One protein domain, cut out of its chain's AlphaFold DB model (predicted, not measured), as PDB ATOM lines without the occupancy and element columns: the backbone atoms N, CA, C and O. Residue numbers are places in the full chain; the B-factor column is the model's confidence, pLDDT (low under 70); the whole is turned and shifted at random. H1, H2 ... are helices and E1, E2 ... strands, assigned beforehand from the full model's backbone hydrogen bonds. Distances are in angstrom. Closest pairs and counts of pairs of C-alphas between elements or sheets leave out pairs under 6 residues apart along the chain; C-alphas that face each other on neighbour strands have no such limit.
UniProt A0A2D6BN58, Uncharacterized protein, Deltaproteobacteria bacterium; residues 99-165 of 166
ATOM      1  N   PRO A  99     -31.721 -19.065  -1.110       67.62
ATOM      2  CA  PRO A  99     -30.558 -18.831  -0.264       67.62
ATOM      3  C   PRO A  99     -30.043 -17.396  -0.445       67.62
ATOM      4  O   PRO A  99     -29.950 -16.915  -1.573       67.62
ATOM      5  N   THR A 100     -29.703 -16.735   0.659       78.25
ATOM      6  CA  THR A 100     -29.178 -15.363   0.697       78.25
ATOM      7  C   THR A 100     -27.654 -15.287   0.745       78.25
ATOM      8  O   THR A 100     -27.097 -14.225   0.519       78.25
ATOM      9  N   VAL A 101     -26.952 -16.390   1.016       85.12
ATOM     10  CA  VAL A 101     -25.491 -16.436   1.184       85.12
ATOM     11  C   VAL A 101     -24.892 -17.521   0.296       85.12
ATOM     12  O   VAL A 101     -25.452 -18.606   0.166       85.12
ATOM     13  N   THR A 102     -23.728 -17.270  -0.297       88.44
ATOM     14  CA  THR A 102     -22.920 -18.266  -1.015       88.44
ATOM     15  C   THR A 102     -21.474 -18.208  -0.528       88.44
ATOM     16  O   THR A 102     -20.862 -17.147  -0.541       88.44
ATOM     17  N   CYS A 103     -20.911 -19.335  -0.097       88.06
ATOM     18  CA  CYS A 103     -19.516 -19.411   0.345       88.06
ATOM     19  C   CYS A 103     -18.552 -19.307  -0.841       88.06
ATOM     20  O   CYS A 103     -18.722 -20.029  -1.819       88.06
ATOM     21  N   ARG A 104     -17.506 -18.479  -0.739       90.38
ATOM     22  CA  ARG A 104     -16.482 -18.360  -1.793       90.38
ATOM     23  C   ARG A 104     -15.554 -19.571  -1.883       90.38
ATOM     24  O   ARG A 104     -15.140 -19.927  -2.976       90.38
ATOM     25  N   GLY A 105     -15.266 -20.230  -0.759       87.38
ATOM     26  CA  GLY A 105     -14.317 -21.347  -0.726       87.38
ATOM     27  C   GLY A 105     -14.857 -22.673  -1.277       87.38
ATOM     28  O   GLY A 105     -14.093 -23.473  -1.801       87.38
ATOM     29  N   CYS A 106     -16.162 -22.940  -1.149       86.75
ATOM     30  CA  CYS A 106     -16.763 -24.207  -1.598       86.75
ATOM     31  C   CYS A 106     -18.069 -24.045  -2.390       86.75
ATOM     32  O   CYS A 106     -18.793 -25.025  -2.577       86.75
ATOM     33  N   GLU A 107     -18.397 -22.810  -2.788       86.56
ATOM     34  CA  GLU A 107     -19.590 -22.417  -3.566       86.56
ATOM     35  C   GLU A 107     -20.935 -22.838  -2.967       86.56
ATOM     36  O   GLU A 107     -21.993 -22.779  -3.602       86.56
ATOM     37  N   SER A 108     -20.920 -23.258  -1.709       82.88
ATOM     38  CA  SER A 108     -22.100 -23.772  -1.055       82.88
ATOM     39  C   SER A 108     -23.071 -22.643  -0.714       82.88
ATOM     40  O   SER A 108     -22.651 -21.615  -0.177       82.88
ATOM     41  N   ARG A 109     -24.362 -22.838  -0.995       83.62
ATOM     42  CA  ARG A 109     -25.400 -21.797  -0.897       83.62
ATOM     43  C   ARG A 109     -26.318 -22.002   0.284       83.62
ATOM     44  O   ARG A 109     -26.670 -23.142   0.561       83.62
ATOM     45  N   GLY A 110     -26.762 -20.901   0.880       79.44
ATOM     46  CA  GLY A 110     -27.371 -20.887   2.190       79.44
ATOM     47  C   GLY A 110     -28.093 -19.653   2.670       79.44
ATOM     48  O   GLY A 110     -28.264 -18.706   1.921       79.44
ATOM     49  N   TRP A 111     -28.489 -19.650   3.939       81.31
ATOM     50  CA  TRP A 111     -29.026 -18.484   4.630       81.31
ATOM     51  C   TRP A 111     -28.042 -17.945   5.665       81.31
ATOM     52  O   TRP A 111     -27.277 -18.680   6.284       81.31
ATOM     53  N   ILE A 112     -28.112 -16.632   5.873       79.94
ATOM     54  CA  ILE A 112     -27.292 -15.891   6.841       79.94
ATOM     55  C   ILE A 112     -27.452 -16.395   8.282       79.94
ATOM     56  O   ILE A 112     -26.546 -16.256   9.097       79.94
ATOM     57  N   ILE A 113     -28.590 -17.026   8.602       76.81
ATOM     58  CA  ILE A 113     -28.876 -17.558   9.939       76.81
ATOM     59  C   ILE A 113     -27.894 -18.656  10.337       76.81
ATOM     60  O   ILE A 113     -27.498 -18.736  11.497       76.81
ATOM     61  N   ASP A 114     -27.473 -19.470   9.378       77.44
ATOM     62  CA  ASP A 114     -26.665 -20.656   9.634       77.44
ATOM     63  C   ASP A 114     -25.186 -20.327   9.867       77.44
ATOM     64  O   ASP A 114     -24.467 -21.124  10.468       77.44
ATOM     65  N   LEU A 115     -24.745 -19.120   9.488       78.44
ATOM     66  CA  LEU A 115     -23.418 -18.605   9.840       78.44
ATOM     67  C   LEU A 115     -23.268 -18.412  11.356       78.44
ATOM     68  O   LEU A 115     -22.174 -18.571  11.898       78.44
ATOM     69  N   ALA A 116     -24.368 -18.130  12.066       79.56
ATOM     70  CA  ALA A 116     -24.337 -17.878  13.507       79.56
ATOM     71  C   ALA A 116     -23.894 -19.117  14.300       79.56
ATOM     72  O   ALA A 116     -23.190 -18.994  15.297       79.56
ATOM     73  N   ALA A 117     -24.243 -20.321  13.827       75.19
ATOM     74  CA  ALA A 117     -23.880 -21.578  14.483       75.19
ATOM     75  C   ALA A 117     -22.368 -21.879  14.440       75.19
ATOM     76  O   ALA A 117     -21.891 -22.752  15.166       75.19
ATOM     77  N   LYS A 118     -21.613 -21.186  13.580       79.50
ATOM     78  CA  LYS A 118     -20.169 -21.376  13.378       79.50
ATOM     79  C   LYS A 118     -19.362 -20.088  13.552       79.50
ATOM     80  O   LYS A 118     -18.214 -20.054  13.121       79.50
ATOM     81  N   GLY A 119     -19.946 -19.059  14.177       81.88
ATOM     82  CA  GLY A 119     -19.277 -17.777  14.419       81.88
ATOM     83  C   GLY A 119     -18.755 -17.151  13.127       81.88
ATOM     84  O   GLY A 119     -17.554 -16.969  12.987       81.88
ATOM     85  N   GLY A 120     -19.633 -16.991  12.133       83.00
ATOM     86  CA  GLY A 120     -19.292 -16.325  10.872       83.00
ATOM     87  C   GLY A 120     -18.546 -17.195   9.859       83.00
ATOM     88  O   GLY A 120     -18.306 -16.759   8.742       83.00
ATOM     89  N   ARG A 121     -18.207 -18.451  10.171       85.81
ATOM     90  CA  ARG A 121     -17.477 -19.335   9.241       85.81
ATOM     91  C   ARG A 121     -18.379 -20.320   8.519       85.81
ATOM     92  O   ARG A 121     -19.415 -20.735   9.029       85.81
ATOM     93  N   CYS A 122     -17.950 -20.760   7.338       84.69
ATOM     94  CA  CYS A 122     -18.682 -21.728   6.537       84.69
ATOM     95  C   CYS A 122     -18.716 -23.084   7.261       84.69
ATOM     96  O   CYS A 122     -17.654 -23.669   7.486       84.69
ATOM     97  N   PRO A 123     -19.901 -23.650   7.557       77.62
ATOM     98  CA  PRO A 123     -20.007 -24.956   8.212       77.62
ATOM     99  C   PRO A 123     -19.344 -26.121   7.467       77.62
ATOM    100  O   PRO A 123     -19.050 -27.136   8.091       77.62
ATOM    101  N   ARG A 124     -19.116 -25.986   6.151       80.44
ATOM    102  CA  ARG A 124     -18.538 -27.036   5.302       80.44
ATOM    103  C   ARG A 124     -17.021 -26.940   5.170       80.44
ATOM    104  O   ARG A 124     -16.345 -27.940   5.365       80.44
ATOM    105  N   CYS A 125     -16.494 -25.776   4.790       86.06
ATOM    106  CA  CYS A 125     -15.064 -25.607   4.500       86.06
ATOM    107  C   CYS A 125     -14.323 -24.689   5.480       86.06
ATOM    108  O   CYS A 125     -13.120 -24.508   5.337       86.06
ATOM    109  N   GLY A 126     -15.015 -24.082   6.449       86.06
ATOM    110  CA  GLY A 126     -14.411 -23.172   7.427       86.06
ATOM    111  C   GLY A 126     -14.010 -21.794   6.885       86.06
ATOM    112  O   GLY A 126     -13.506 -20.988   7.659       86.06
ATOM    113  N   HIS A 127     -14.248 -21.519   5.598       90.38
ATOM    114  CA  HIS A 127     -13.975 -20.226   4.964       90.38
ATOM    115  C   HIS A 127     -14.856 -19.116   5.556       90.38
ATOM    116  O   HIS A 127     -16.014 -19.365   5.893       90.38
ATOM    117  N   ASP A 128     -14.326 -17.904   5.651       92.19
ATOM    118  CA  ASP A 128     -14.951 -16.730   6.280       92.19
ATOM    119  C   ASP A 128     -15.517 -15.711   5.275       92.19
ATOM    120  O   ASP A 128     -16.346 -14.891   5.650       92.19
ATOM    121  N   ARG A 129     -15.119 -15.778   3.997       91.25
ATOM    122  CA  ARG A 129     -15.679 -14.941   2.917       91.25
ATOM    123  C   ARG A 129     -16.902 -15.520   2.205       91.25
ATOM    124  O   ARG A 129     -16.918 -16.692   1.792       91.25
ATOM    125  N   PHE A 130     -17.887 -14.656   1.966       90.19
ATOM    126  CA  PHE A 130     -19.155 -14.994   1.325       90.19
ATOM    127  C   PHE A 130     -19.612 -13.935   0.319       90.19
ATOM    128  O   PHE A 130     -19.277 -12.763   0.428       90.19
ATOM    129  N   ARG A 131     -20.451 -14.369  -0.625       89.94
ATOM    130  CA  ARG A 131     -21.335 -13.515  -1.419       89.94
ATOM    131  C   ARG A 131     -22.709 -13.485  -0.754       89.94
ATOM    132  O   ARG A 131     -23.265 -14.552  -0.486       89.94
ATOM    133  N   TYR A 132     -23.268 -12.308  -0.513       85.56
ATOM    134  CA  TYR A 132     -24.595 -12.118   0.068       85.56
ATOM    135  C   TYR A 132     -25.524 -11.414  -0.907       85.56
ATOM    136  O   TYR A 132     -25.164 -10.397  -1.480       85.56
ATOM    137  N   ARG A 133     -26.742 -11.933  -1.038       83.94
ATOM    138  CA  ARG A 133     -27.823 -11.290  -1.772       83.94
ATOM    139  C   ARG A 133     -29.102 -11.344  -0.949       83.94
ATOM    140  O   ARG A 133     -29.676 -12.417  -0.756       83.94
ATOM    141  N   GLY A 134     -29.537 -10.187  -0.473       75.88
ATOM    142  CA  GLY A 134     -30.696 -10.024   0.400       75.88
ATOM    143  C   GLY A 134     -31.630  -8.914  -0.066       75.88
ATOM    144  O   GLY A 134     -31.324  -8.158  -0.990       75.88
ATOM    145  N   LEU A 135     -32.793  -8.840   0.572       68.38
ATOM    146  CA  LEU A 135     -33.713  -7.717   0.435       68.38
ATOM    147  C   LEU A 135     -33.688  -6.950   1.749       68.38
ATOM    148  O   LEU A 135     -34.016  -7.526   2.782       68.38
ATOM    149  N   ASP A 136     -33.330  -5.677   1.680       63.06
ATOM    150  CA  ASP A 136     -33.440  -4.745   2.792       63.06
ATOM    151  C   ASP A 136     -34.807  -4.046   2.700       63.06
ATOM    152  O   ASP A 136     -35.124  -3.451   1.652       63.06
ATOM    153  N   PRO A 137     -35.656  -4.128   3.743       53.00
ATOM    154  CA  PRO A 137     -36.848  -3.304   3.860       53.00
ATOM    155  C   PRO A 137     -36.429  -1.862   4.185       53.00
ATOM    156  O   PRO A 137     -36.696  -1.346   5.266       53.00
ATOM    157  N   GLY A 138     -35.782  -1.197   3.227       46.28
ATOM    158  CA  GLY A 138     -35.318   0.182   3.324       46.28
ATOM    159  C   GLY A 138     -36.469   1.187   3.300       46.28
ATOM    160  O   GLY A 138     -36.553   1.989   2.376       46.28
ATOM    161  N   GLY A 139     -37.348   1.132   4.307       43.97
ATOM    162  CA  GLY A 139     -38.547   1.953   4.454       43.97
ATOM    163  C   GLY A 139     -39.587   1.679   3.365       43.97
ATOM    164  O   GLY A 139     -39.322   1.790   2.172       43.97
ATOM    165  N   VAL A 140     -40.822   1.349   3.750       38.66
ATOM    166  CA  VAL A 140     -41.937   1.295   2.787       38.66
ATOM    167  C   VAL A 140     -42.017   2.656   2.064       38.66
ATOM    168  O   VAL A 140     -42.069   3.673   2.757       38.66
ATOM    169  N   PRO A 141     -42.013   2.724   0.712       47.06
ATOM    170  CA  PRO A 141     -42.259   1.650  -0.260       47.06
ATOM    171  C   PRO A 141     -41.017   1.128  -1.021       47.06
ATOM    172  O   PRO A 141     -41.175   0.436  -2.027       47.06
ATOM    173  N   VAL A 142     -39.789   1.451  -0.608       50.31
ATOM    174  CA  VAL A 142     -38.573   1.128  -1.375       50.31
ATOM    175  C   VAL A 142     -37.923  -0.148  -0.846       50.31
ATOM    176  O   VAL A 142     -37.218  -0.146   0.157       50.31
ATOM    177  N   VAL A 143     -38.109  -1.257  -1.561       58.28
ATOM    178  CA  VAL A 143     -37.327  -2.479  -1.320       58.28
ATOM    179  C   VAL A 143     -35.962  -2.317  -1.985       58.28
ATOM    180  O   VAL A 143     -35.888  -2.135  -3.202       58.28
ATOM    181  N   ARG A 144     -34.877  -2.392  -1.208       64.62
ATOM    182  CA  ARG A 144     -33.506  -2.351  -1.739       64.62
ATOM    183  C   ARG A 144     -32.949  -3.763  -1.840       64.62
ATOM    184  O   ARG A 144     -33.145  -4.585  -0.952       64.62
ATOM    185  N   ILE A 145     -32.259  -4.053  -2.940       74.50
ATOM    186  CA  ILE A 145     -31.498  -5.297  -3.075       74.50
ATOM    187  C   ILE A 145     -30.098  -5.013  -2.540       74.50
ATOM    188  O   ILE A 145     -29.392  -4.177  -3.101       74.50
ATOM    189  N   LEU A 146     -29.712  -5.703  -1.470       76.44
ATOM    190  CA  LEU A 146     -28.331  -5.726  -1.000       76.44
ATOM    191  C   LEU A 146     -27.609  -6.859  -1.722       76.44
ATOM    192  O   LEU A 146     -28.046  -8.008  -1.644       76.44
ATOM    193  N   ASP A 147     -26.533  -6.537  -2.432       85.81
ATOM    194  CA  ASP A 147     -25.691  -7.508  -3.131       85.81
ATOM    195  C   ASP A 147     -24.226  -7.216  -2.791       85.81
ATOM    196  O   ASP A 147     -23.658  -6.216  -3.232       85.81
ATOM    197  N   PHE A 148     -23.640  -8.058  -1.944       86.81
ATOM    198  CA  PHE A 148     -22.240  -7.981  -1.542       86.81
ATOM    199  C   PHE A 148     -21.506  -9.179  -2.123       86.81
ATOM    200  O   PHE A 148     -21.885 -10.327  -1.892       86.81
ATOM    201  N   ASP A 149     -20.440  -8.923  -2.873       87.56
ATOM    202  CA  ASP A 149     -19.727  -9.989  -3.568       87.56
ATOM    203  C   ASP A 149     -18.726 -10.713  -2.651       87.56
ATOM    204  O   ASP A 149     -18.577 -11.935  -2.726       87.56
ATOM    205  N   ASP A 150     -18.036  -9.971  -1.789       90.00
ATOM    206  CA  ASP A 150     -16.985 -10.479  -0.907       90.00
ATOM    207  C   ASP A 150     -17.056  -9.781   0.455       90.00
ATOM    208  O   ASP A 150     -16.643  -8.633   0.605       90.00
ATOM    209  N   VAL A 151     -17.648 -10.459   1.434       88.75
ATOM    210  CA  VAL A 151     -17.871  -9.933   2.783       88.75
ATOM    211  C   VAL A 151     -17.566 -11.006   3.824       88.75
ATOM    212  O   VAL A 151     -17.764 -12.202   3.573       88.75
ATOM    213  N   GLU A 152     -17.044 -10.587   4.976       90.81
ATOM    214  CA  GLU A 152     -16.780 -11.494   6.089       90.81
ATOM    215  C   GLU A 152     -18.093 -11.976   6.702       90.81
ATOM    216  O   GLU A 152     -19.086 -11.251   6.791       90.81
ATOM    217  N   GLY A 153     -18.125 -13.236   7.129       85.88
ATOM    218  CA  GLY A 153     -19.321 -13.781   7.754       85.88
ATOM    219  C   GLY A 153     -19.659 -13.124   9.092       85.88
ATOM    220  O   GLY A 153     -20.834 -13.104   9.451       85.88
ATOM    221  N   ASP A 154     -18.680 -12.548   9.794       86.81
ATOM    222  CA  ASP A 154     -18.925 -11.770  11.012       86.81
ATOM    223  C   ASP A 154     -19.631 -10.442  10.695       86.81
ATOM    224  O   ASP A 154     -20.666 -10.155  11.303       86.81
ATOM    225  N   ASP A 155     -19.195  -9.721   9.657       86.25
ATOM    226  CA  ASP A 155     -19.876  -8.513   9.157       86.25
ATOM    227  C   ASP A 155     -21.320  -8.819   8.722       86.25
ATOM    228  O   ASP A 155     -22.253  -8.061   8.998       86.25
ATOM    229  N   LEU A 156     -21.545  -9.973   8.084       83.75
ATOM    230  CA  LEU A 156     -22.890 -10.439   7.735       83.75
ATOM    231  C   LEU A 156     -23.762 -10.675   8.976       83.75
ATOM    232  O   LEU A 156     -24.953 -10.349   8.988       83.75
ATOM    233  N   LEU A 157     -23.196 -11.237  10.043       84.69
ATOM    234  CA  LEU A 157     -23.927 -11.433  11.293       84.69
ATOM    235  C   LEU A 157     -24.257 -10.105  11.984       84.69
ATOM    236  O   LEU A 157     -25.317 -10.007  12.607       84.69
ATOM    237  N   GLU A 158     -23.405  -9.088  11.861       84.62
ATOM    238  CA  GLU A 158     -23.686  -7.730  12.340       84.62
ATOM    239  C   GLU A 158     -24.767  -7.024  11.518       84.62
ATOM    240  O   GLU A 158     -25.706  -6.466  12.097       84.62
ATOM    241  N   LEU A 159     -24.716  -7.136  10.187       77.44
ATOM    242  CA  LEU A 159     -25.775  -6.671   9.283       77.44
ATOM    243  C   LEU A 159     -27.137  -7.234   9.701       77.44
ATOM    244  O   LEU A 159     -28.090  -6.486   9.905       77.44
ATOM    245  N   ARG A 160     -27.210  -8.546   9.950       76.00
ATOM    246  CA  ARG A 160     -28.446  -9.208  10.390       76.00
ATOM    247  C   ARG A 160     -28.955  -8.706  11.746       76.00
ATOM    248  O   ARG A 160     -30.167  -8.639  11.960       76.00
ATOM    249  N   LYS A 161     -28.060  -8.422  12.698       73.06
ATOM    250  CA  LYS A 161     -28.449  -7.861  14.007       73.06
ATOM    251  C   LYS A 161     -29.043  -6.465  13.839       73.06
ATOM    252  O   LYS A 161     -30.041  -6.162  14.485       73.06
ATOM    253  N   THR A 162     -28.456  -5.671  12.950       64.06
ATOM    254  CA  THR A 162     -28.899  -4.308  12.642       64.06
ATOM    255  C   THR A 162     -30.259  -4.315  11.934       64.06
ATOM    256  O   THR A 162     -31.146  -3.567  12.329       64.06
ATOM    257  N   GLU A 163     -30.483  -5.231  10.985       62.19
ATOM    258  CA  GLU A 163     -31.786  -5.409  10.319       62.19
ATOM    259  C   GLU A 163     -32.906  -5.858  11.275       62.19
ATOM    260  O   GLU A 163     -34.054  -5.488  11.074       62.19
ATOM    261  N   LYS A 164     -32.612  -6.633  12.333       52.44
ATOM    262  CA  LYS A 164     -33.627  -7.019  13.340       52.44
ATOM    263  C   LYS A 164     -34.017  -5.886  14.301       52.44
ATOM    264  O   LYS A 164     -34.947  -6.076  15.083       52.44
ATOM    265  N   MET A 165     -33.288  -4.769  14.303       26.64
ATOM    266  CA  MET A 165     -33.558  -3.606  15.157       26.64
ATOM    267  C   MET A 165     -34.363  -2.500  14.455       26.64
ATOM    268  O   MET A 165     -34.739  -1.534  15.119       26.64
TER     269      MET A 165
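Overview. This is residues 99 to 165 of the 166 residues of an uncharacterized protein of Deltaproteobacteria bacterium (UniProt A0A2D6BN58). A twisted sheet of three strands has two helices, H1 and H2, over one face, and the loop of the long E2-E3 hairpin makes one end of the domain. The 67 printed residues run E1, H1, E2, E3, H2; the antiparallel sheet has the order E1, E2, E3, and the class is mixed. The whole is compact, radius of gyration of the C-alphas 11.8 A, spanning 39 by 20 by 16 A.

Arrangement. E1, residues 101 to 103, is antiparallel to E2, residues 129 to 136; N 102 and O 131 are within hydrogen-bond range at 2.8 A. H1, residues 112 to 118, has 0 of 3 O i to N i+4 pairs within range and 4 of 4 O i to N i+3. E2 and E3, residues 144 to 152, form a hairpin, with N 132 and O 148 at 2.8 A. H2, residues 153 to 163, with every O i to N i+4 pair within range, is on the same face as H1, at a height over the sheet of 9.9 A. The helices touch, closest C-alphas Leu 115 and Gly 153 at 6.7 A, at a steep tilt of 51 degrees.

Along the chain. E1 begins at C-alpha 101 (-25.491, -16.436, 1.184). E2 measures 20.5 A, E3 20.6 A. H2, 15.2 A, ends at C-alpha 163 (-31.786, -5.409, 10.319).

Size, cuts and confidence. The printed part has no cut and no long link. Residues 99, 135 to 144 and 162 to 165 have pLDDT under 70.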